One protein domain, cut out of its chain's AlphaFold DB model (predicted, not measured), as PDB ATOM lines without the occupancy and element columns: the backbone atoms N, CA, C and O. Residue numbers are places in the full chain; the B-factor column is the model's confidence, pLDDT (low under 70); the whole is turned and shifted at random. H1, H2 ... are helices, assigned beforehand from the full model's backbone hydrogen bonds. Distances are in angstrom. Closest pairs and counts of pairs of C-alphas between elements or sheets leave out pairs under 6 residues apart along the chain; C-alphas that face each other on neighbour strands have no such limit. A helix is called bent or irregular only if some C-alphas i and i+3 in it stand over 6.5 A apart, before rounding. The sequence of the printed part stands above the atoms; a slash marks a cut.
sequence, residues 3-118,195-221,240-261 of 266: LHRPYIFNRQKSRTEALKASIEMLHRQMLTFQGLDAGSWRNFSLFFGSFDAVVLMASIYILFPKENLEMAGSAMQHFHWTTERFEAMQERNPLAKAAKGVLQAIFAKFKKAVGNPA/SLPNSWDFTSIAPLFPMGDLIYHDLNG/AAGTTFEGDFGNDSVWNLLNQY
ATOM      1  N   LEU A   3     114.862 109.071 128.001       89.12
ATOM      2  CA  LEU A   3     114.178 109.357 126.731       89.12
ATOM      3  C   LEU A   3     114.887 108.779 125.495       89.12
ATOM      4  O   LEU A   3     114.251 108.566 124.468       89.12
ATOM      5  N   HIS A   4     116.195 108.536 125.583       90.94
ATOM      6  CA  HIS A   4     117.001 108.062 124.462       90.94
ATOM      7  C   HIS A   4     117.133 106.538 124.413       90.94
ATOM      8  O   HIS A   4     117.440 106.013 123.344       90.94
ATOM      9  N   ARG A   5     116.879 105.837 125.532       86.19
ATOM     10  CA  ARG A   5     117.059 104.379 125.667       86.19
ATOM     11  C   ARG A   5     116.352 103.557 124.584       86.19
ATOM     12  O   ARG A   5     117.027 102.717 124.001       86.19
ATOM     13  N   PRO A   6     115.078 103.817 124.225       87.38
ATOM     14  CA  PRO A   6     114.388 103.030 123.196       87.38
ATOM     15  C   PRO A   6     114.951 103.218 121.778       87.38
ATOM     16  O   PRO A   6     114.569 102.513 120.850       87.38
ATOM     17  N   TYR A   7     115.831 104.203 121.583       88.19
ATOM     18  CA  TYR A   7     116.276 104.635 120.262       88.19
ATOM     19  C   TYR A   7     117.778 104.460 120.028       88.19
ATOM     20  O   TYR A   7     118.268 104.804 118.953       88.19
ATOM     21  N   ILE A   8     118.537 103.953 121.005       89.19
ATOM     22  CA  ILE A   8     119.997 103.818 120.867       89.19
ATOM     23  C   ILE A   8     120.380 102.867 119.723       89.19
ATOM     24  O   ILE A   8     121.349 103.117 119.014       89.19
ATOM     25  N   PHE A   9     119.569 101.843 119.458       86.75
ATOM     26  CA  PHE A   9     119.834 100.883 118.386       86.75
ATOM     27  C   PHE A   9     119.507 101.420 116.988       86.75
ATOM     28  O   PHE A   9     120.151 101.042 116.017       86.75
ATOM     29  N   ASN A  10     118.545 102.341 116.876       87.06
ATOM     30  CA  ASN A  10     117.988 102.762 115.588       87.06
ATOM     31  C   ASN A  10     118.306 104.216 115.194       87.06
ATOM     32  O   ASN A  10     118.175 104.570 114.024       87.06
ATOM     33  N   ARG A  11     118.735 105.080 116.125       89.69
ATOM     34  CA  ARG A  11     118.968 106.508 115.855       89.69
ATOM     35  C   ARG A  11     120.318 106.983 116.364       89.69
ATOM     36  O   ARG A  11     120.509 107.170 117.565       89.69
ATOM     37  N   GLN A  12     121.180 107.362 115.425       91.00
ATOM     38  CA  GLN A  12     122.499 107.923 115.713       91.00
ATOM     39  C   GLN A  12     122.451 109.157 116.622       91.00
ATOM     40  O   GLN A  12     123.091 109.216 117.667       91.00
ATOM     41  N   LYS A  13     121.577 110.118 116.306       92.38
ATOM     42  CA  LYS A  13     121.383 111.305 117.152       92.38
ATOM     43  C   LYS A  13     120.996 110.940 118.592       92.38
ATOM     44  O   LYS A  13     121.410 111.615 119.527       92.38
ATOM     45  N   SER A  14     120.217 109.872 118.776       94.06
ATOM     46  CA  SER A  14     119.840 109.413 120.113       94.06
ATOM     47  C   SER A  14     121.023 108.805 120.865       94.06
ATOM     48  O   SER A  14     121.128 109.020 122.067       94.06
ATOM     49  N   ARG A  15     121.935 108.105 120.174       94.56
ATOM     50  CA  ARG A  15     123.178 107.590 120.769       94.56
ATOM     51  C   ARG A  15     124.080 108.712 121.253       94.56
ATOM     52  O   ARG A  15     124.469 108.696 122.414       94.56
ATOM     53  N   THR A  16     124.339 109.717 120.418       95.44
ATOM     54  CA  THR A  16     125.155 110.879 120.807       95.44
ATOM     55  C   THR A  16     124.580 111.595 122.032       95.44
ATOM     56  O   THR A  16     125.305 111.875 122.984       95.44
ATOM     57  N   GLU A  17     123.272 111.864 122.060       96.12
ATOM     58  CA  GLU A  17     122.648 112.551 123.200       96.12
ATOM     59  C   GLU A  17     122.549 111.656 124.450       96.12
ATOM     60  O   GLU A  17     122.744 112.134 125.570       96.12
ATOM     61  N   ALA A  18     122.326 110.346 124.290       95.31
ATOM     62  CA  ALA A  18     122.420 109.385 125.389       95.31
ATOM     63  C   ALA A  18     123.828 109.355 125.991       95.31
ATOM     64  O   ALA A  18     123.963 109.351 127.215       95.31
ATOM     65  N   LEU A  19     124.859 109.373 125.147       95.44
ATOM     66  CA  LEU A  19     126.255 109.335 125.552       95.44
ATOM     67  C   LEU A  19     126.646 110.593 126.334       95.44
ATOM     68  O   LEU A  19     127.128 110.480 127.460       95.44
ATOM     69  N   LYS A  20     126.348 111.783 125.798       95.69
ATOM     70  CA  LYS A  20     126.568 113.060 126.499       95.69
ATOM     71  C   LYS A  20     125.857 113.089 127.849       95.69
ATOM     72  O   LYS A  20     126.462 113.428 128.859       95.69
ATOM     73  N   ALA A  21     124.585 112.684 127.878       95.44
ATOM     74  CA  ALA A  21     123.815 112.634 129.116       95.44
ATOM     75  C   ALA A  21     124.387 111.624 130.126       95.44
ATOM     76  O   ALA A  21     124.284 111.859 131.327       95.44
ATOM     77  N   SER A  22     124.977 110.519 129.658       95.06
ATOM     78  CA  SER A  22     125.626 109.522 130.517       95.06
ATOM     79  C   SER A  22     126.910 110.074 131.129       95.06
ATOM     80  O   SER A  22     127.077 110.009 132.342       95.06
ATOM     81  N   ILE A  23     127.775 110.690 130.319       95.00
ATOM     82  CA  ILE A  23     129.014 111.330 130.789       95.00
ATOM     83  C   ILE A  23     128.698 112.434 131.806       95.00
ATOM     84  O   ILE A  23     129.258 112.440 132.902       95.00
ATOM     85  N   GLU A  24     127.743 113.314 131.494       94.50
ATOM     86  CA  GLU A  24     127.325 114.388 132.401       94.50
ATOM     87  C   GLU A  24     126.760 113.828 133.716       94.50
ATOM     88  O   GLU A  24     127.108 114.308 134.794       94.50
ATOM     89  N   MET A  25     125.940 112.772 133.663       92.88
ATOM     90  CA  MET A  25     125.427 112.106 134.864       92.88
ATOM     91  C   MET A  25     126.565 111.555 135.733       92.88
ATOM     92  O   MET A  25     126.604 111.820 136.936       92.88
ATOM     93  N   LEU A  26     127.517 110.833 135.133       93.44
ATOM     94  CA  LEU A  26     128.669 110.274 135.846       93.44
ATOM     95  C   LEU A  26     129.538 111.369 136.465       93.44
ATOM     96  O   LEU A  26     130.007 111.218 137.596       93.44
ATOM     97  N   HIS A  27     129.717 112.484 135.758       92.75
ATOM     98  CA  HIS A  27     130.426 113.649 136.268       92.75
ATOM     99  C   HIS A  27     129.715 114.264 137.480       92.75
ATOM    100  O   HIS A  27     130.327 114.441 138.534       92.75
ATOM    101  N   ARG A  28     128.405 114.520 137.381       89.94
ATOM    102  CA  ARG A  28     127.608 115.082 138.485       89.94
ATOM    103  C   ARG A  28     127.642 114.187 139.714       89.94
ATOM    104  O   ARG A  28     127.893 114.671 140.814       89.94
ATOM    105  N   GLN A  29     127.457 112.884 139.528       88.25
ATOM    106  CA  GLN A  29     127.474 111.928 140.630       88.25
ATOM    107  C   GLN A  29     128.863 111.753 141.246       88.25
ATOM    108  O   GLN A  29     128.959 111.493 142.444       88.25
ATOM    109  N   MET A  30     129.934 111.943 140.472       86.62
ATOM    110  CA  MET A  30     131.290 112.013 141.016       86.62
ATOM    111  C   MET A  30     131.468 113.201 141.951       86.62
ATOM    112  O   MET A  30     131.936 113.009 143.072       86.62
ATOM    113  N   LEU A  31     131.066 114.400 141.526       87.06
ATOM    114  CA  LEU A  31     131.146 115.595 142.369       87.06
ATOM    115  C   LEU A  31     130.306 115.437 143.639       87.06
ATOM    116  O   LEU A  31     130.759 115.785 144.726       87.06
ATOM    117  N   THR A  32     129.107 114.855 143.525       83.31
ATOM    118  CA  THR A  32     128.277 114.557 144.698       83.31
ATOM    119  C   THR A  32     128.970 113.572 145.637       83.31
ATOM    120  O   THR A  32     128.998 113.809 146.836       83.31
ATOM    121  N   PHE A  33     129.570 112.497 145.114       80.06
ATOM    122  CA  PHE A  33     130.257 111.498 145.934       80.06
ATOM    123  C   PHE A  33     131.462 112.075 146.690       80.06
ATOM    124  O   PHE A  33     131.631 111.775 147.866       80.06
ATOM    125  N   GLN A  34     132.267 112.929 146.050       82.25
ATOM    126  CA  GLN A  34     133.427 113.571 146.688       82.25
ATOM    127  C   GLN A  34     133.037 114.488 147.857       82.25
ATOM    128  O   GLN A  34     133.832 114.681 148.772       82.25
ATOM    129  N   GLY A  35     131.824 115.045 147.836       81.06
ATOM    130  CA  GLY A  35     131.297 115.878 148.916       81.06
ATOM    131  C   GLY A  35     130.618 115.107 150.053       81.06
ATOM    132  O   GLY A  35     130.192 115.732 151.022       81.06
ATOM    133  N   LEU A  36     130.470 113.780 149.945       78.75
ATOM    134  CA  LEU A  36     129.784 112.957 150.942       78.75
ATOM    135  C   LEU A  36     130.768 112.271 151.889       78.75
ATOM    136  O   LEU A  36     131.760 111.684 151.463       78.75
ATOM    137  N   ASP A  37     130.424 112.259 153.175       77.06
ATOM    138  CA  ASP A  37     131.140 111.458 154.164       77.06
ATOM    139  C   ASP A  37     130.968 109.949 153.903       77.06
ATOM    140  O   ASP A  37     129.932 109.500 153.399       77.06
ATOM    141  N   ALA A  38     131.956 109.148 154.303       72.94
ATOM    142  CA  ALA A  38     131.971 107.702 154.093       72.94
ATOM    143  C   ALA A  38     130.788 106.977 154.761       72.94
ATOM    144  O   ALA A  38     130.373 105.905 154.306       72.94
ATOM    145  N   GLY A  39     130.208 107.550 155.823       70.56
ATOM    146  CA  GLY A  39     128.971 107.050 156.432       70.56
ATOM    147  C   GLY A  39     127.743 107.177 155.519       70.56
ATOM    148  O   GLY A  39     126.828 106.356 155.589       70.56
ATOM    149  N   SER A  40     127.748 108.149 154.604       69.94
ATOM    150  CA  SER A  40     126.635 108.449 153.693       69.94
ATOM    151  C   SER A  40     126.629 107.592 152.426       69.94
ATOM    152  O   SER A  40     125.660 107.636 151.673       69.94
ATOM    153  N   TRP A  41     127.658 106.769 152.194       68.44
ATOM    154  CA  TRP A  41     127.750 105.881 151.025       68.44
ATOM    155  C   TRP A  41     126.707 104.754 151.023       68.44
ATOM    156  O   TRP A  41     126.485 104.121 149.994       68.44
ATOM    157  N   ARG A  42     126.011 104.531 152.150       62.31
ATOM    158  CA  ARG A  42     124.810 103.680 152.193       62.31
ATOM    159  C   ARG A  42     123.611 104.306 151.477       62.31
ATOM    160  O   ARG A  42     122.655 103.589 151.220       62.31
ATOM    161  N   ASN A  43     123.621 105.604 151.152       61.47
ATOM    162  CA  ASN A  43     122.523 106.223 150.409       61.47
ATOM    163  C   ASN A  43     122.542 105.761 148.945       61.47
ATOM    164  O   ASN A  43     123.210 106.322 148.078       61.47
ATOM    165  N   PHE A  44     121.765 104.707 148.704       58.44
ATOM    166  CA  PHE A  44     121.639 103.927 147.475       58.44
ATOM    167  C   PHE A  44     121.341 104.735 146.200       58.44
ATOM    168  O   PHE A  44     121.611 104.262 145.103       58.44
ATOM    169  N   SER A  45     120.826 105.962 146.291       63.81
ATOM    170  CA  SER A  45     120.348 106.712 145.118       63.81
ATOM    171  C   SER A  45     121.441 107.071 144.100       63.81
ATOM    172  O   SER A  45     121.179 107.088 142.897       63.81
ATOM    173  N   LEU A  46     122.676 107.325 144.550       65.88
ATOM    174  CA  LEU A  46     123.801 107.637 143.652       65.88
ATOM    175  C   LEU A  46     124.248 106.416 142.838       65.88
ATOM    176  O   LEU A  46     124.646 106.552 141.682       65.88
ATOM    177  N   PHE A  47     124.112 105.228 143.421       72.75
ATOM    178  CA  PHE A  47     124.491 103.962 142.811       72.75
ATOM    179  C   PHE A  47     123.685 103.668 141.539       72.75
ATOM    180  O   PHE A  47     124.273 103.401 140.491       72.75
ATOM    181  N   PHE A  48     122.353 103.799 141.607       78.31
ATOM    182  CA  PHE A  48     121.458 103.450 140.499       78.31
ATOM    183  C   PHE A  48     121.746 104.265 139.240       78.31
ATOM    184  O   PHE A  48     121.868 103.715 138.149       78.31
ATOM    185  N   GLY A  49     121.899 105.581 139.404       86.12
ATOM    186  CA  GLY A  49     122.187 106.468 138.284       86.12
ATOM    187  C   GLY A  49     123.580 106.256 137.687       86.12
ATOM    188  O   GLY A  49     123.728 106.373 136.472       86.12
ATOM    189  N   SER A  50     124.577 105.900 138.511       89.75
ATOM    190  CA  SER A  50     125.959 105.699 138.048       89.75
ATOM    191  C   SER A  50     126.068 104.413 137.253       89.75
ATOM    192  O   SER A  50     126.650 104.413 136.173       89.75
ATOM    193  N   PHE A  51     125.481 103.331 137.767       91.12
ATOM    194  CA  PHE A  51     125.502 102.041 137.092       91.12
ATOM    195  C   PHE A  51     124.786 102.106 135.740       91.12
ATOM    196  O   PHE A  51     125.332 101.725 134.709       91.12
ATOM    197  N   ASP A  52     123.577 102.661 135.735       91.75
ATOM    198  CA  ASP A  52     122.762 102.801 134.533       91.75
ATOM    199  C   ASP A  52     123.452 103.686 133.475       91.75
ATOM    200  O   ASP A  52     123.474 103.340 132.293       91.75
ATOM    201  N   ALA A  53     124.093 104.785 133.891       94.44
ATOM    202  CA  ALA A  53     124.856 105.648 132.991       94.44
ATOM    203  C   ALA A  53     126.108 104.963 132.423       94.44
ATOM    204  O   ALA A  53     126.345 105.029 131.217       94.44
ATOM    205  N   VAL A  54     126.916 104.313 133.267       95.56
ATOM    206  CA  VAL A  54     128.194 103.728 132.832       95.56
ATOM    207  C   VAL A  54     127.987 102.521 131.922       95.56
ATOM    208  O   VAL A  54     128.692 102.380 130.923       95.56
ATOM    209  N   VAL A  55     126.975 101.696 132.204       95.06
ATOM    210  CA  VAL A  55     126.616 100.567 131.345       95.06
ATOM    211  C   VAL A  55     126.057 101.066 130.015       95.06
ATOM    212  O   VAL A  55     126.503 100.605 128.970       95.06
ATOM    213  N   LEU A  56     125.138 102.043 130.019       95.00
ATOM    214  CA  LEU A  56     124.600 102.614 128.780       95.00
ATOM    215  C   LEU A  56     125.705 103.217 127.901       95.00
ATOM    216  O   LEU A  56     125.738 102.971 126.696       95.00
ATOM    217  N   MET A  57     126.621 103.975 128.506       96.00
ATOM    218  CA  MET A  57     127.784 104.551 127.834       96.00
ATOM    219  C   MET A  57     128.661 103.467 127.191       96.00
ATOM    220  O   MET A  57     128.997 103.574 126.013       96.00
ATOM    221  N   ALA A  58     129.010 102.419 127.939       94.69
ATOM    222  CA  ALA A  58     129.846 101.338 127.432       94.69
ATOM    223  C   ALA A  58     129.152 100.543 126.317       94.69
ATOM    224  O   ALA A  58     129.770 100.287 125.286       94.69
ATOM    225  N   SER A  59     127.862 100.227 126.462       93.75
ATOM    226  CA  SER A  59     127.078  99.537 125.430       93.75
ATOM    227  C   SER A  59     127.043 100.308 124.109       93.75
ATOM    228  O   SER A  59     127.174  99.699 123.051       93.75
ATOM    229  N   ILE A  60     126.924 101.643 124.146       93.81
ATOM    230  CA  ILE A  60     126.969 102.472 122.930       93.81
ATOM    231  C   ILE A  60     128.314 102.312 122.215       93.81
ATOM    232  O   ILE A  60     128.325 102.051 121.018       93.81
ATOM    233  N   TYR A  61     129.439 102.406 122.928       93.44
ATOM    234  CA  TYR A  61     130.758 102.251 122.306       93.44
ATOM    235  C   TYR A  61     131.072 100.821 121.864       93.44
ATOM    236  O   TYR A  61     131.803 100.640 120.898       93.44
ATOM    237  N   ILE A  62     130.539  99.803 122.543       90.88
ATOM    238  CA  ILE A  62     130.720  98.408 122.121       90.88
ATOM    239  C   ILE A  62     129.989  98.158 120.799       90.88
ATOM    240  O   ILE A  62     130.548  97.562 119.884       90.88
ATOM    241  N   LEU A  63     128.750  98.637 120.680       89.12
ATOM    242  CA  LEU A  63     127.917  98.392 119.503       89.12
ATOM    243  C   LEU A  63     128.222  99.345 118.341       89.12
ATOM    244  O   LEU A  63     128.030  98.981 117.183       89.12
ATOM    245  N   PHE A  64     128.710 100.552 118.640       89.50
ATOM    246  CA  PHE A  64     128.969 101.614 117.668       89.50
ATOM    247  C   PHE A  64     130.345 102.281 117.888       89.50
ATOM    248  O   PHE A  64     130.431 103.489 118.118       89.50
ATOM    249  N   PRO A  65     131.454 101.525 117.794       85.00
ATOM    250  CA  PRO A  65     132.785 101.977 118.222       85.00
ATOM    251  C   PRO A  65     133.348 103.153 117.426       85.00
ATOM    252  O   PRO A  65     134.185 103.887 117.934       85.00
ATOM    253  N   LYS A  66     132.904 103.348 116.179       85.25
ATOM    254  CA  LYS A  66     133.383 104.426 115.298       85.25
ATOM    255  C   LYS A  66     132.719 105.781 115.587       85.25
ATOM    256  O   LYS A  66     133.081 106.782 114.976       85.25
ATOM    257  N   GLU A  67     131.717 105.821 116.458       88.25
ATOM    258  CA  GLU A  67     130.909 107.011 116.702       88.25
ATOM    259  C   GLU A  67     131.386 107.760 117.949       88.25
ATOM    260  O   GLU A  67     131.723 107.142 118.954       88.25
ATOM    261  N   ASN A  68     131.342 109.098 117.916       87.94
ATOM    262  CA  ASN A  68     131.633 109.953 119.077       87.94
ATOM    263  C   ASN A  68     133.041 109.727 119.689       87.94
ATOM    264  O   ASN A  68     133.229 109.887 120.897       87.94
ATOM    265  N   LEU A  69     134.034 109.347 118.872       89.94
ATOM    266  CA  LEU A  69     135.402 109.018 119.307       89.94
ATOM    267  C   LEU A  69     136.089 110.151 120.081       89.94
ATOM    268  O   LEU A  69     136.916 109.897 120.955       89.94
ATOM    269  N   GLU A  70     135.717 111.401 119.815       91.88
ATOM    270  CA  GLU A  70     136.193 112.581 120.534       91.88
ATOM    271  C   GLU A  70     135.870 112.545 122.038       91.88
ATOM    272  O   GLU A  70     136.592 113.125 122.847       91.88
ATOM    273  N   MET A  71     134.814 111.827 122.431       91.88
ATOM    274  CA  MET A  71     134.400 111.652 123.822       91.88
ATOM    275  C   MET A  71     134.962 110.368 124.452       91.88
ATOM    276  O   MET A  71     134.776 110.159 125.653       91.88
ATOM    277  N   ALA A  72     135.653 109.508 123.695       92.12
ATOM    278  CA  ALA A  72     136.060 108.179 124.159       92.12
ATOM    279  C   ALA A  72     137.045 108.240 125.335       92.12
ATOM    280  O   ALA A  72     136.918 107.474 126.289       92.12
ATOM    281  N   GLY A  73     137.978 109.198 125.319       92.00
ATOM    282  CA  GLY A  73     138.909 109.416 126.431       92.00
ATOM    283  C   GLY A  73     138.193 109.815 127.726       92.00
ATOM    284  O   GLY A  73     138.449 109.239 128.782       92.00
ATOM    285  N   SER A  74     137.232 110.741 127.632       92.75
ATOM    286  CA  SER A  74     136.403 111.149 128.773       92.75
ATOM    287  C   SER A  74     135.549 109.986 129.284       92.75
ATOM    288  O   SER A  74     135.509 109.728 130.486       92.75
ATOM    289  N   ALA A  75     134.934 109.218 128.383       94.69
ATOM    290  CA  ALA A  75     134.165 108.030 128.734       94.69
ATOM    291  C   ALA A  75     135.013 106.981 129.474       94.69
ATOM    292  O   ALA A  75     134.579 106.453 130.496       94.69
ATOM    293  N   MET A  76     136.242 106.729 129.012       94.12
ATOM    294  CA  MET A  76     137.191 105.826 129.671       94.12
ATOM    295  C   MET A  76     137.501 106.278 131.099       94.12
ATOM    296  O   MET A  76     137.436 105.487 132.040       94.12
ATOM    297  N   GLN A  77     137.777 107.568 131.272       94.44
ATOM    298  CA  GLN A  77     138.060 108.160 132.574       94.44
ATOM    299  C   GLN A  77     136.860 108.046 133.527       94.44
ATOM    300  O   GLN A  77     137.008 107.596 134.664       94.44
ATOM    301  N   HIS A  78     135.654 108.373 133.053       93.38
ATOM    302  CA  HIS A  78     134.428 108.224 133.836       93.38
ATOM    303  C   HIS A  78     134.126 106.768 134.195       93.38
ATOM    304  O   HIS A  78     133.637 106.508 135.299       93.38
ATOM    305  N   PHE A  79     134.448 105.817 133.315       94.94
ATOM    306  CA  PHE A  79     134.327 104.393 133.612       94.94
ATOM    307  C   PHE A  79     135.244 103.990 134.775       94.94
ATOM    308  O   PHE A  79     134.787 103.359 135.734       94.94
ATOM    309  N   HIS A  80     136.516 104.395 134.725       93.00
ATOM    310  CA  HIS A  80     137.491 104.110 135.780       93.00
ATOM    311  C   HIS A  80     137.045 104.659 137.136       93.00
ATOM    312  O   HIS A  80     136.911 103.892 138.087       93.00
ATOM    313  N   TRP A  81     136.699 105.945 137.208       90.75
ATOM    314  CA  TRP A  81     136.221 106.559 138.452       90.75
ATOM    315  C   TRP A  81     134.959 105.901 139.005       90.75
ATOM    316  O   TRP A  81     134.774 105.805 140.219       90.75
ATOM    317  N   THR A  82     134.057 105.467 138.122       91.44
ATOM    318  CA  THR A  82     132.839 104.766 138.539       91.44
ATOM    319  C   THR A  82     133.176 103.394 139.109       91.44
ATOM    320  O   THR A  82     132.638 103.024 140.147       91.44
ATOM    321  N   THR A  83     134.114 102.676 138.494       91.06
ATOM    322  CA  THR A  83     134.579 101.373 138.986       91.06
ATOM    323  C   THR A  83     135.228 101.505 140.362       91.06
ATOM    324  O   THR A  83     134.804 100.821 141.290       91.06
ATOM    325  N   GLU A  84     136.163 102.443 140.538       89.38
ATOM    326  CA  GLU A  84     136.813 102.720 141.831       89.38
ATOM    327  C   GLU A  84     135.789 103.039 142.929       89.38
ATOM    328  O   GLU A  84     135.875 102.541 144.053       89.38
ATOM    329  N   ARG A  85     134.755 103.823 142.597       86.00
ATOM    330  CA  ARG A  85     133.670 104.131 143.535       86.00
ATOM    331  C   ARG A  85     132.897 102.880 143.943       86.00
ATOM    332  O   ARG A  85     132.578 102.718 145.119       86.00
ATOM    333  N   PHE A  86     132.571 102.005 142.995       87.31
ATOM    334  CA  PHE A  86     131.853 100.760 143.283       87.31
ATOM    335  C   PHE A  86     132.706  99.829 144.147       87.31
ATOM    336  O   PHE A  86     132.182  99.219 145.077       87.31
ATOM    337  N   GLU A  87     134.020  99.797 143.921       87.62
ATOM    338  CA  GLU A  87     134.955  99.051 144.761       87.62
ATOM    339  C   GLU A  87     135.027  99.592 146.190       87.62
ATOM    340  O   GLU A  87     135.018  98.800 147.131       87.62
ATOM    341  N   ALA A  88     135.018 100.913 146.374       84.50
ATOM    342  CA  ALA A  88     134.984 101.525 147.703       84.50
ATOM    343  C   ALA A  88     133.666 101.249 148.458       84.50
ATOM    344  O   ALA A  88     133.640 101.221 149.688       84.50
ATOM    345  N   MET A  89     132.558 101.038 147.736       82.25
ATOM    346  CA  MET A  89     131.235 100.797 148.328       82.25
ATOM    347  C   MET A  89     130.912  99.312 148.548       82.25
ATOM    348  O   MET A  89     130.011  99.010 149.334       82.25
ATOM    349  N   GLN A  90     131.616  98.384 147.888       83.50
ATOM    350  CA  GLN A  90     131.236  96.963 147.829       83.50
ATOM    351  C   GLN A  90     131.154  96.275 149.204       83.50
ATOM    352  O   GLN A  90     130.333  95.383 149.395       83.50
ATOM    353  N   GLU A  91     131.964  96.699 150.180       82.62
ATOM    354  CA  GLU A  91     131.969  96.119 151.534       82.62
ATOM    355  C   GLU A  91     130.701  96.456 152.327       82.62
ATOM    356  O   GLU A  91     130.307  95.730 153.237       82.62
ATOM    357  N   ARG A  92     130.053  97.575 151.986       76.88
ATOM    358  CA  ARG A  92     128.874  98.104 152.688       76.88
ATOM    359  C   ARG A  92     127.594  97.977 151.866       76.88
ATOM    360  O   ARG A  92     126.509  98.200 152.402       76.88
ATOM    361  N   ASN A  93     127.718  97.652 150.580       78.12
ATOM    362  CA  ASN A  93     126.622  97.554 149.630       78.12
ATOM    363  C   ASN A  93     126.767  96.271 148.780       78.12
ATOM    364  O   ASN A  93     127.529  96.266 147.808       78.12
ATOM    365  N   PRO A  94     126.013  95.201 149.098       78.69
ATOM    366  CA  PRO A  94     125.993  93.957 148.328       78.69
ATOM    367  C   PRO A  94     125.664  94.164 146.846       78.69
ATOM    368  O   PRO A  94     126.205  93.464 145.996       78.69
ATOM    369  N   LEU A  95     124.845  95.165 146.514       79.62
ATOM    370  CA  LEU A  95     124.510  95.477 145.127       79.62
ATOM    371  C   LEU A  95     125.713  96.052 144.372       79.62
ATOM    372  O   LEU A  95     125.912  95.750 143.199       79.62
ATOM    373  N   ALA A  96     126.566  96.823 145.052       83.12
ATOM    374  CA  ALA A  96     127.832  97.272 144.478       83.12
ATOM    375  C   ALA A  96     128.825  96.128 144.283       83.12
ATOM    376  O   ALA A  96     129.552  96.122 143.290       83.12
ATOM    377  N   LYS A  97     128.799  95.129 145.172       82.94
ATOM    378  CA  LYS A  97     129.554  93.889 144.989       82.94
ATOM    379  C   LYS A  97     129.076  93.116 143.752       82.94
ATOM    380  O   LYS A  97     129.918  92.727 142.952       82.94
ATOM    381  N   ALA A  98     127.765  92.956 143.559       82.50
ATOM    382  CA  ALA A  98     127.199  92.298 142.376       82.50
ATOM    383  C   ALA A  98     127.533  93.060 141.077       82.50
ATOM    384  O   ALA A  98     128.089  92.499 140.134       82.50
ATOM    385  N   ALA A  99     127.316  94.380 141.059       87.75
ATOM    386  CA  ALA A  99     127.605  95.228 139.901       87.75
ATOM    387  C   ALA A  99     129.077  95.197 139.460       87.75
ATOM    388  O   ALA A  99     129.365  95.409 138.282       87.75
ATOM    389  N   LYS A 100     130.019  94.935 140.374       85.44
ATOM    390  CA  LYS A 100     131.451  94.887 140.060       85.44
ATOM    391  C   LYS A 100     131.775  93.871 138.960       85.44
ATOM    392  O   LYS A 100     132.564  94.194 138.074       85.44
ATOM    393  N   GLY A 101     131.160  92.687 138.988       84.06
ATOM    394  CA  GLY A 101     131.375  91.660 137.960       84.06
ATOM    395  C   GLY A 101     130.959  92.155 136.574       84.06
ATOM    396  O   GLY A 101     131.738  92.090 135.621       84.06
ATOM    397  N   VAL A 102     129.778  92.771 136.495       90.00
ATOM    398  CA  VAL A 102     129.247  93.372 135.263       90.00
ATOM    399  C   VAL A 102     130.156  94.490 134.756       90.00
ATOM    400  O   VAL A 102     130.485  94.524 133.570       90.00
ATOM    401  N   LEU A 103     130.605  95.385 135.645       92.19
ATOM    402  CA  LEU A 103     131.498  96.490 135.288       92.19
ATOM    403  C   LEU A 103     132.824  95.987 134.712       92.19
ATOM    404  O   LEU A 103     133.294  96.525 133.713       92.19
ATOM    405  N   GLN A 104     133.415  94.942 135.288       89.81
ATOM    406  CA  GLN A 104     134.657  94.366 134.772       89.81
ATOM    407  C   GLN A 104     134.464  93.726 133.389       89.81
ATOM    408  O   GLN A 104     135.261  93.976 132.479       89.81
ATOM    409  N   ALA A 105     133.392  92.950 133.208       89.44
ATOM    410  CA  ALA A 105     133.084  92.293 131.940       89.44
ATOM    411  C   ALA A 105     132.803  93.307 130.819       89.44
ATOM    412  O   ALA A 105     133.379  93.220 129.729       89.44
ATOM    413  N   ILE A 106     131.969  94.318 131.093       92.38
ATOM    414  CA  ILE A 106     131.631  95.341 130.101       92.38
ATOM    415  C   ILE A 106     132.815  96.268 129.812       92.38
ATOM    416  O   ILE A 106     133.010  96.653 128.661       92.38
ATOM    417  N   PHE A 107     133.667  96.559 130.803       91.62
ATOM    418  CA  PHE A 107     134.891  97.332 130.591       91.62
ATOM    419  C   PHE A 107     135.856  96.631 129.640       91.62
ATOM    420  O   PHE A 107     136.428  97.267 128.756       91.62
ATOM    421  N   ALA A 108     136.030  95.315 129.792       89.44
ATOM    422  CA  ALA A 108     136.893  94.537 128.913       89.44
ATOM    423  C   ALA A 108     136.432  94.625 127.448       89.44
ATOM    424  O   ALA A 108     137.257  94.863 126.560       89.44
ATOM    425  N   LYS A 109     135.118  94.522 127.198       89.06
ATOM    426  CA  LYS A 109     134.536  94.709 125.858       89.06
ATOM    427  C   LYS A 109     134.678  96.147 125.362       89.06
ATOM    428  O   LYS A 109     135.116  96.356 124.236       89.06
ATOM    429  N   PHE A 110     134.369  97.130 126.203       91.56
ATOM    430  CA  PHE A 110     134.464  98.552 125.870       91.56
ATOM    431  C   PHE A 110     135.889  98.963 125.485       91.56
ATOM    432  O   PHE A 110     136.103  99.546 124.423       91.56
ATOM    433  N   LYS A 111     136.882  98.593 126.299       90.06
ATOM    434  CA  LYS A 111     138.296  98.867 126.025       90.06
ATOM    435  C   LYS A 111     138.739  98.257 124.696       90.06
ATOM    436  O   LYS A 111     139.475  98.893 123.948       90.06
ATOM    437  N   LYS A 112     138.279  97.039 124.393       86.25
ATOM    438  CA  LYS A 112     138.583  96.353 123.132       86.25
ATOM    439  C   LYS A 112     137.928  97.047 121.930       86.25
ATOM    440  O   LYS A 112     138.589  97.223 120.914       86.25
ATOM    441  N   ALA A 113     136.685  97.508 122.070       85.88
ATOM    442  CA  ALA A 113     135.958  98.232 121.027       85.88
ATOM    443  C   ALA A 113     136.582  99.606 120.703       85.88
ATOM    444  O   ALA A 113     136.704  99.967 119.536       85.88
ATOM    445  N   VAL A 114     137.035 100.352 121.719       85.12
ATOM    446  CA  VAL A 114     137.685 101.666 121.533       85.12
ATOM    447  C   VAL A 114     139.147 101.545 121.093       85.12
ATOM    448  O   VAL A 114     139.636 102.386 120.346       85.12
ATOM    449  N   GLY A 115     139.861 100.511 121.550       73.06
ATOM    450  CA  GLY A 115     141.279 100.292 121.247       73.06
ATOM    451  C   GLY A 115     141.568  99.742 119.847       73.06
ATOM    452  O   GLY A 115     142.726  99.746 119.436       73.06
ATOM    453  N   ASN A 116     140.545  99.292 119.113       64.44
ATOM    454  CA  ASN A 116     140.661  98.816 117.735       64.44
ATOM    455  C   ASN A 116     139.779  99.652 116.785       64.44
ATOM    456  O   ASN A 116     138.798  99.135 116.242       64.44
ATOM    457  N   PRO A 117     140.066 100.955 116.590       53.16
ATOM    458  CA  PRO A 117     139.360 101.732 115.586       53.16
ATOM    459  C   PRO A 117     139.700 101.132 114.219       53.16
ATOM    460  O   PRO A 117     140.833 101.250 113.752       53.16
ATOM    461  N   ALA A 118     138.741 100.447 113.587       49.16
ATOM    462  CA  ALA A 118     138.947  99.951 112.230       49.16
ATOM    463  C   ALA A 118     139.403 101.124 111.337       49.16
ATOM    464  O   ALA A 118     138.893 102.239 111.521       49.16
ATOM    465  N   SER A 195     130.261  93.114 111.069       49.75
ATOM    466  CA  SER A 195     128.875  93.428 110.791       49.75
ATOM    467  C   SER A 195     128.081  92.660 111.830       49.75
ATOM    468  O   SER A 195     128.289  91.463 112.030       49.75
ATOM    469  N   LEU A 196     127.203  93.366 112.542       56.16
ATOM    470  CA  LEU A 196     126.209  92.706 113.383       56.16
ATOM    471  C   LEU A 196     125.514  91.632 112.530       56.16
ATOM    472  O   LEU A 196     125.297  91.894 111.342       56.16
ATOM    473  N   PRO A 197     125.194  90.444 113.079       53.09
ATOM    474  CA  PRO A 197     124.577  89.381 112.300       53.09
ATOM    475  C   PRO A 197     123.411  89.958 111.496       53.09
ATOM    476  O   PRO A 197     122.489  90.523 112.081       53.09
ATOM    477  N   ASN A 198     123.454  89.851 110.162       51.31
ATOM    478  CA  ASN A 198     122.456  90.453 109.263       51.31
ATOM    479  C   ASN A 198     121.010  89.982 109.542       51.31
ATOM    480  O   ASN A 198     120.068  90.513 108.961       51.31
ATOM    481  N   SER A 199     120.826  88.987 110.412       54.84
ATOM    482  CA  SER A 199     119.540  88.478 110.885       54.84
ATOM    483  C   SER A 199     118.996  89.172 112.139       54.84
ATOM    484  O   SER A 199     117.906  88.811 112.574       54.84
ATOM    485  N   TRP A 200     119.731  90.097 112.770       62.19
ATOM    486  CA  TRP A 200     119.291  90.692 114.034       62.19
ATOM    487  C   TRP A 200     118.387  91.902 113.810       62.19
ATOM    488  O   TRP A 200     118.810  92.936 113.288       62.19
ATOM    489  N   ASP A 201     117.134  91.786 114.239       69.75
ATOM    490  CA  ASP A 201     116.175  92.878 114.175       69.75
ATOM    491  C   ASP A 201     116.351  93.821 115.378       69.75
ATOM    492  O   ASP A 201     115.964  93.533 116.509       69.75
ATOM    493  N   PHE A 202     116.953  94.988 115.146       71.25
ATOM    494  CA  PHE A 202     117.130  96.020 116.175       71.25
ATOM    495  C   PHE A 202     115.817  96.646 116.652       71.25
ATOM    496  O   PHE A 202     115.817  97.371 117.649       71.25
ATOM    497  N   THR A 203     114.708  96.417 115.944       74.50
ATOM    498  CA  THR A 203     113.389  96.896 116.367       74.50
ATOM    499  C   THR A 203     112.764  96.011 117.441       74.50
ATOM    500  O   THR A 203     111.909  96.496 118.181       74.50
ATOM    501  N   SER A 204     113.237  94.767 117.588       76.69
ATOM    502  CA  SER A 204     112.764  93.824 118.605       76.69
ATOM    503  C   SER A 204     113.632  93.779 119.866       76.69
ATOM    504  O   SER A 204     113.310  93.023 120.772       76.69
ATOM    505  N   ILE A 205     114.726  94.549 119.942       78.69
ATOM    506  CA  ILE A 205     115.598  94.569 121.128       78.69
ATOM    507  C   ILE A 205     114.927  95.343 122.264       78.69
ATOM    508  O   ILE A 205     114.547  96.509 122.101       78.69
ATOM    509  N   ALA A 206     114.854  94.718 123.439       81.50
ATOM    510  CA  ALA A 206     114.360  95.370 124.642       81.50
ATOM    511  C   ALA A 206     115.268  96.556 125.038       81.50
ATOM    512  O   ALA A 206     116.499  96.459 124.966       81.50
ATOM    513  N   PRO A 207     114.709  97.702 125.475       83.56
ATOM    514  CA  PRO A 207     115.530  98.811 125.940       83.56
ATOM    515  C   PRO A 207     116.423  98.397 127.118       83.56
ATOM    516  O   PRO A 207     116.020  97.630 127.985       83.56
ATOM    517  N   LEU A 208     117.633  98.953 127.169       86.75
ATOM    518  CA  LEU A 208     118.623  98.637 128.198       86.75
ATOM    519  C   LEU A 208     118.201  99.175 129.581       86.75
ATOM    520  O   LEU A 208     118.119 100.396 129.758       86.75
ATOM    521  N   PHE A 209     118.020  98.282 130.562       88.25
ATOM    522  CA  PHE A 209     117.698  98.615 131.958       88.25
ATOM    523  C   PHE A 209     118.656  97.930 132.948       88.25
ATOM    524  O   PHE A 209     118.235  97.084 133.736       88.25
ATOM    525  N   PRO A 210     119.934  98.347 133.010       88.31
ATOM    526  CA  PRO A 210     120.983  97.596 133.694       88.31
ATOM    527  C   PRO A 210     120.705  97.352 135.170       88.31
ATOM    528  O   PRO A 210     120.944  96.268 135.683       88.31
ATOM    529  N   MET A 211     120.178  98.365 135.857       86.69
ATOM    530  CA  MET A 211     119.799  98.242 137.263       86.69
ATOM    531  C   MET A 211     118.643  97.266 137.480       86.69
ATOM    532  O   MET A 211     118.631  96.570 138.487       86.69
ATOM    533  N   GLY A 212     117.669  97.241 136.567       85.06
ATOM    534  CA  GLY A 212     116.567  96.285 136.625       85.06
ATOM    535  C   GLY A 212     117.081  94.869 136.402       85.06
ATOM    536  O   GLY A 212     116.785  93.989 137.198       85.06
ATOM    537  N   ASP A 213     117.935  94.691 135.397       87.56
ATOM    538  CA  ASP A 213     118.517  93.392 135.063       87.56
ATOM    539  C   ASP A 213     119.419  92.857 136.178       87.56
ATOM    540  O   ASP A 213     119.374  91.676 136.500       87.56
ATOM    541  N   LEU A 214     120.174  93.735 136.841       86.88
ATOM    542  CA  LEU A 214     120.977  93.369 138.005       86.88
ATOM    543  C   LEU A 214     120.128  92.916 139.198       86.88
ATOM    544  O   LEU A 214     120.561  92.050 139.942       86.88
ATOM    545  N   ILE A 215     118.957  93.516 139.421       83.62
ATOM    546  CA  ILE A 215     118.127  93.234 140.605       83.62
ATOM    547  C   ILE A 215     117.171  92.062 140.369       83.62
ATOM    548  O   ILE A 215     116.915  91.300 141.296       83.62
ATOM    549  N   TYR A 216     116.607  91.956 139.164       84.19
ATOM    550  CA  TYR A 216     115.490  91.057 138.867       84.19
ATOM    551  C   TYR A 216     115.836  89.936 137.884       84.19
ATOM    552  O   TYR A 216     115.158  88.917 137.912       84.19
ATOM    553  N   HIS A 217     116.864  90.103 137.045       82.88
ATOM    554  CA  HIS A 217     117.283  89.107 136.042       82.88
ATOM    555  C   HIS A 217     118.652  88.499 136.356       82.88
ATOM    556  O   HIS A 217     119.296  87.924 135.486       82.88
ATOM    557  N   ASP A 218     119.100  88.657 137.598       77.75
ATOM    558  CA  ASP A 218     120.310  88.054 138.131       77.75
ATOM    559  C   ASP A 218     121.584  88.263 137.295       77.75
ATOM    560  O   ASP A 218     122.398  87.359 137.096       77.75
ATOM    561  N   LEU A 219     121.755  89.479 136.769       81.31
ATOM    562  CA  LEU A 219     122.880  89.800 135.896       81.31
ATOM    563  C   LEU A 219     124.236  89.531 136.588       81.31
ATOM    564  O   LEU A 219     124.652  90.274 137.479       81.31
ATOM    565  N   ASN A 220     124.942  88.510 136.098       71.56
ATOM    566  CA  ASN A 220     126.209  87.951 136.578       71.56
ATOM    567  C   ASN A 220     126.153  87.235 137.944       71.56
ATOM    568  O   ASN A 220     127.187  87.136 138.610       71.56
ATOM    569  N   GLY A 221     124.997  86.687 138.324       56.56
ATOM    570  CA  GLY A 221     124.871  85.768 139.454       56.56
ATOM    571  C   GLY A 221     124.926  86.456 140.820       56.56
ATOM    572  O   GLY A 221     125.986  86.639 141.424       56.56
ATOM    573  N   ALA A 240     136.897  84.290 138.442       48.38
ATOM    574  CA  ALA A 240     136.883  85.308 137.406       48.38
ATOM    575  C   ALA A 240     137.023  84.734 135.981       48.38
ATOM    576  O   ALA A 240     137.647  83.695 135.777       48.38
ATOM    577  N   ALA A 241     136.587  85.564 135.025       48.12
ATOM    578  CA  ALA A 241     136.982  85.616 133.613       48.12
ATOM    579  C   ALA A 241     136.060  84.935 132.588       48.12
ATOM    580  O   ALA A 241     136.482  84.089 131.807       48.12
ATOM    581  N   GLY A 242     134.833  85.441 132.484       58.94
ATOM    582  CA  GLY A 242     134.133  85.510 131.203       58.94
ATOM    583  C   GLY A 242     133.884  86.973 130.854       58.94
ATOM    584  O   GLY A 242     133.391  87.730 131.686       58.94
ATOM    585  N   THR A 243     134.152  87.399 129.621       67.50
ATOM    586  CA  THR A 243     133.502  88.586 129.027       67.50
ATOM    587  C   THR A 243     132.028  88.280 128.719       67.50
ATOM    588  O   THR A 243     131.472  88.777 127.745       67.50
ATOM    589  N   THR A 244     131.404  87.428 129.523       82.75
ATOM    590  CA  THR A 244     130.087  86.851 129.307       82.75
ATOM    591  C   THR A 244     129.199  87.319 130.444       82.75
ATOM    592  O   THR A 244     129.587  87.282 131.611       82.75
ATOM    593  N   PHE A 245     128.029  87.813 130.082       86.56
ATOM    594  CA  PHE A 245     126.959  88.173 130.989       86.56
ATOM    595  C   PHE A 245     126.050  86.956 131.172       86.56
ATOM    596  O   PHE A 245     125.698  86.303 130.190       86.56
ATOM    597  N   GLU A 246     125.675  86.651 132.407       83.00
ATOM    598  CA  GLU A 246     124.795  85.527 132.769       83.00
ATOM    599  C   GLU A 246     123.572  86.067 133.511       83.00
ATOM    600  O   GLU A 246     123.659  87.152 134.078       83.00
ATOM    601  N   GLY A 247     122.440  85.364 133.476       82.81
ATOM    602  CA  GLY A 247     121.200  85.790 134.128       82.81
ATOM    603  C   GLY A 247     119.945  85.293 133.407       82.81
ATOM    604  O   GLY A 247     120.025  84.738 132.310       82.81
ATOM    605  N   ASP A 248     118.782  85.519 134.015       82.38
ATOM    606  CA  ASP A 248     117.463  85.189 133.459       82.38
ATOM    607  C   ASP A 248     116.947  86.327 132.565       82.38
ATOM    608  O   ASP A 248     115.997  87.041 132.889       82.38
ATOM    609  N   PHE A 249     117.634  86.568 131.448       81.31
ATOM    610  CA  PHE A 249     117.221  87.552 130.448       81.31
ATOM    611  C   PHE A 249     116.954  86.905 129.087       81.31
ATOM    612  O   PHE A 249     117.624  85.964 128.667       81.31
ATOM    613  N   GLY A 250     115.961  87.446 128.376       76.62
ATOM    614  CA  GLY A 250     115.516  86.937 127.080       76.62
ATOM    615  C   GLY A 250     116.562  87.047 125.966       76.62
ATOM    616  O   GLY A 250     117.539  87.798 126.045       76.62
ATOM    617  N   ASN A 251     116.321  86.319 124.872       80.31
ATOM    618  CA  ASN A 251     117.189  86.334 123.689       80.31
ATOM    619  C   ASN A 251     117.286  87.719 123.029       80.31
ATOM    620  O   ASN A 251     118.274  88.000 122.357       80.31
ATOM    621  N   ASP A 252     116.279  88.563 123.227       80.94
ATOM    622  CA  ASP A 252     116.150  89.945 122.763       80.94
ATOM    623  C   ASP A 252     116.849  90.971 123.675       80.94
ATOM    624  O   ASP A 252     116.816  92.173 123.404       80.94
ATOM    625  N   SER A 253     117.502  90.510 124.745       86.38
ATOM    626  CA  SER A 253     118.243  91.360 125.667       86.38
ATOM    627  C   SER A 253     119.557  91.866 125.074       86.38
ATOM    628  O   SER A 253     120.293  91.163 124.373       86.38
ATOM    629  N   VAL A 254     119.916  93.090 125.459       87.56
ATOM    630  CA  VAL A 254     121.210  93.705 125.141       87.56
ATOM    631  C   VAL A 254     122.370  92.871 125.684       87.56
ATOM    632  O   VAL A 254     123.420  92.811 125.054       87.56
ATOM    633  N   TRP A 255     122.194  92.187 126.815       89.75
ATOM    634  CA  TRP A 255     123.231  91.338 127.407       89.75
ATOM    635  C   TRP A 255     123.573  90.145 126.515       89.75
ATOM    636  O   TRP A 255     124.750  89.878 126.271       89.75
ATOM    637  N   ASN A 256     122.556  89.503 125.936       86.44
ATOM    638  CA  ASN A 256     122.745  88.428 124.966       86.44
ATOM    639  C   ASN A 256     123.436  88.938 123.690       86.44
ATOM    640  O   ASN A 256     124.374  88.313 123.194       86.44
ATOM    641  N   LEU A 257     123.049  90.123 123.206       85.38
ATOM    642  CA  LEU A 257     123.727  90.769 122.079       85.38
ATOM    643  C   LEU A 257     125.211  91.031 122.384       85.38
ATOM    644  O   LEU A 257     126.079  90.746 121.560       85.38
ATOM    645  N   LEU A 258     125.523  91.552 123.573       86.50
ATOM    646  CA  LEU A 258     126.900  91.814 123.985       86.50
ATOM    647  C   LEU A 258     127.706  90.522 124.178       86.50
ATOM    648  O   LEU A 258     128.916  90.546 123.959       86.50
ATOM    649  N   ASN A 259     127.078  89.408 124.561       87.31
ATOM    650  CA  ASN A 259     127.731  88.096 124.638       87.31
ATOM    651  C   ASN A 259     128.145  87.575 123.267       87.31
ATOM    652  O   ASN A 259     129.255  87.073 123.116       87.31
ATOM    653  N   GLN A 260     127.272  87.733 122.275       80.19
ATOM    654  CA  GLN A 260     127.535  87.332 120.893       80.19
ATOM    655  C   GLN A 260     128.523  88.264 120.191       80.19
ATOM    656  O   GLN A 260     129.176  87.865 119.229       80.19
ATOM    657  N   TYR A 261     128.642  89.502 120.671       70.75
ATOM    658  CA  TYR A 261     129.645  90.438 120.199       70.75
ATOM    659  C   TYR A 261     131.044  89.982 120.628       70.75
ATOM    660  O   TYR A 261     131.459  90.184 121.781       70.75
TER     661      TYR A 261
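Overview. This is residues 3 to 118, 195 to 221 and 240 to 261 of the 266 residues of an uncharacterized protein of Colletotrichum higginsianum (strain IMI 349063) (UniProt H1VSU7). Four long helices, H2, H4, H5 and H6, make an up-and-down bundle, with H4 and H5 packed between H2 and H6, which stay apart. The short helices H7 and H8 cover the side of H4 and H6, H1 packs on the first part of H2, and H3 lies at the end of the bundle where H2 and H5 finish. The printed part has 165 residues with eight named helices, H1 to H8 in chain order, and no named strand; its class is all helix. It is compact, with a radius of gyration of the C-alphas of 15.3 A and spans of 50 by 35 by 30 A.

Along the chain. The longest helix, H2, holds residues 12 to 34, from C-alpha 12 at (122.499, 107.923, 115.713) over 33.3 A. H4 holds residues 45 to 63, 28.0 A; H5, residues 69 to 89, 30.4 A; H6, residues 94 to 115, 31.7 A, ending at (141.279, 100.292, 121.247). H6 has a kink of 31 degrees near residue 102; it is neither bent nor irregular, but only just, with C-alphas 98 and 101 6.1 A apart. The short helices are H1, residues 3 to 7, 8.3 A; H3, residues 38 to 42, 8.4 A; H7, residues 210 to 216, 10.0 A; and H8, residues 254 to 260, 9.9 A, ending at (127.535, 87.332, 120.893). H1, H5 and H3 are irregular: C-alphas 3 and 6 are 7.3 A apart, 70 and 73 are 7.2 A apart, and in H3, only just irregular, 39 and 42 are 6.8 A apart.

Arrangement. In the bundle of H2, H4, H5 and H6, each helix runs against the one before it. H4, the hub, touches H2 (closest C-alphas Ser 22 and Ala 53, 4.7 A) at a tilt of 36 degrees, only just steep, opposite ways. H4 touches H6 (Ile 62 and Phe 110, 5.3 A) at a shallow tilt of 26 degrees, the same way. H4 and H5 form a helical hairpin (Val 54 and Phe 79, 6.2 A), as do H5 and H6 (Phe 86 and Ala 96, 5.5 A). H4 touches H7 with residues 48 to 56 alone (Asp 52 and Pro 210, 5.6 A). H6 and H8 are near each other. H1 touches H2 (His 4 and Ser 14, 5.4 A). Every O i to N i+4 pair is within hydrogen-bond range in H2, H7 and H8; it is 14 of 15 in H4, 15 of 17 in H5, 16 of 18 in H6, and 0 of 1 in H1 and H3, whose O i to N i+3 pairs within range are 1 of 2 and 0 of 2.

Size, cuts and confidence. The C-alphas of Gly 39 and Asn 198, the two farthest apart, are 50.4 A apart. Residues 119 to 194 and 222 to 239 are not printed; the C-alpha gaps are 12.1 A and 12.2 A. The links printed whole, from H1 to H6, are tight. Confidence is under 70 at residues 40 to 46, 116 to 118, 195 to 201, 221 and 240 to 243.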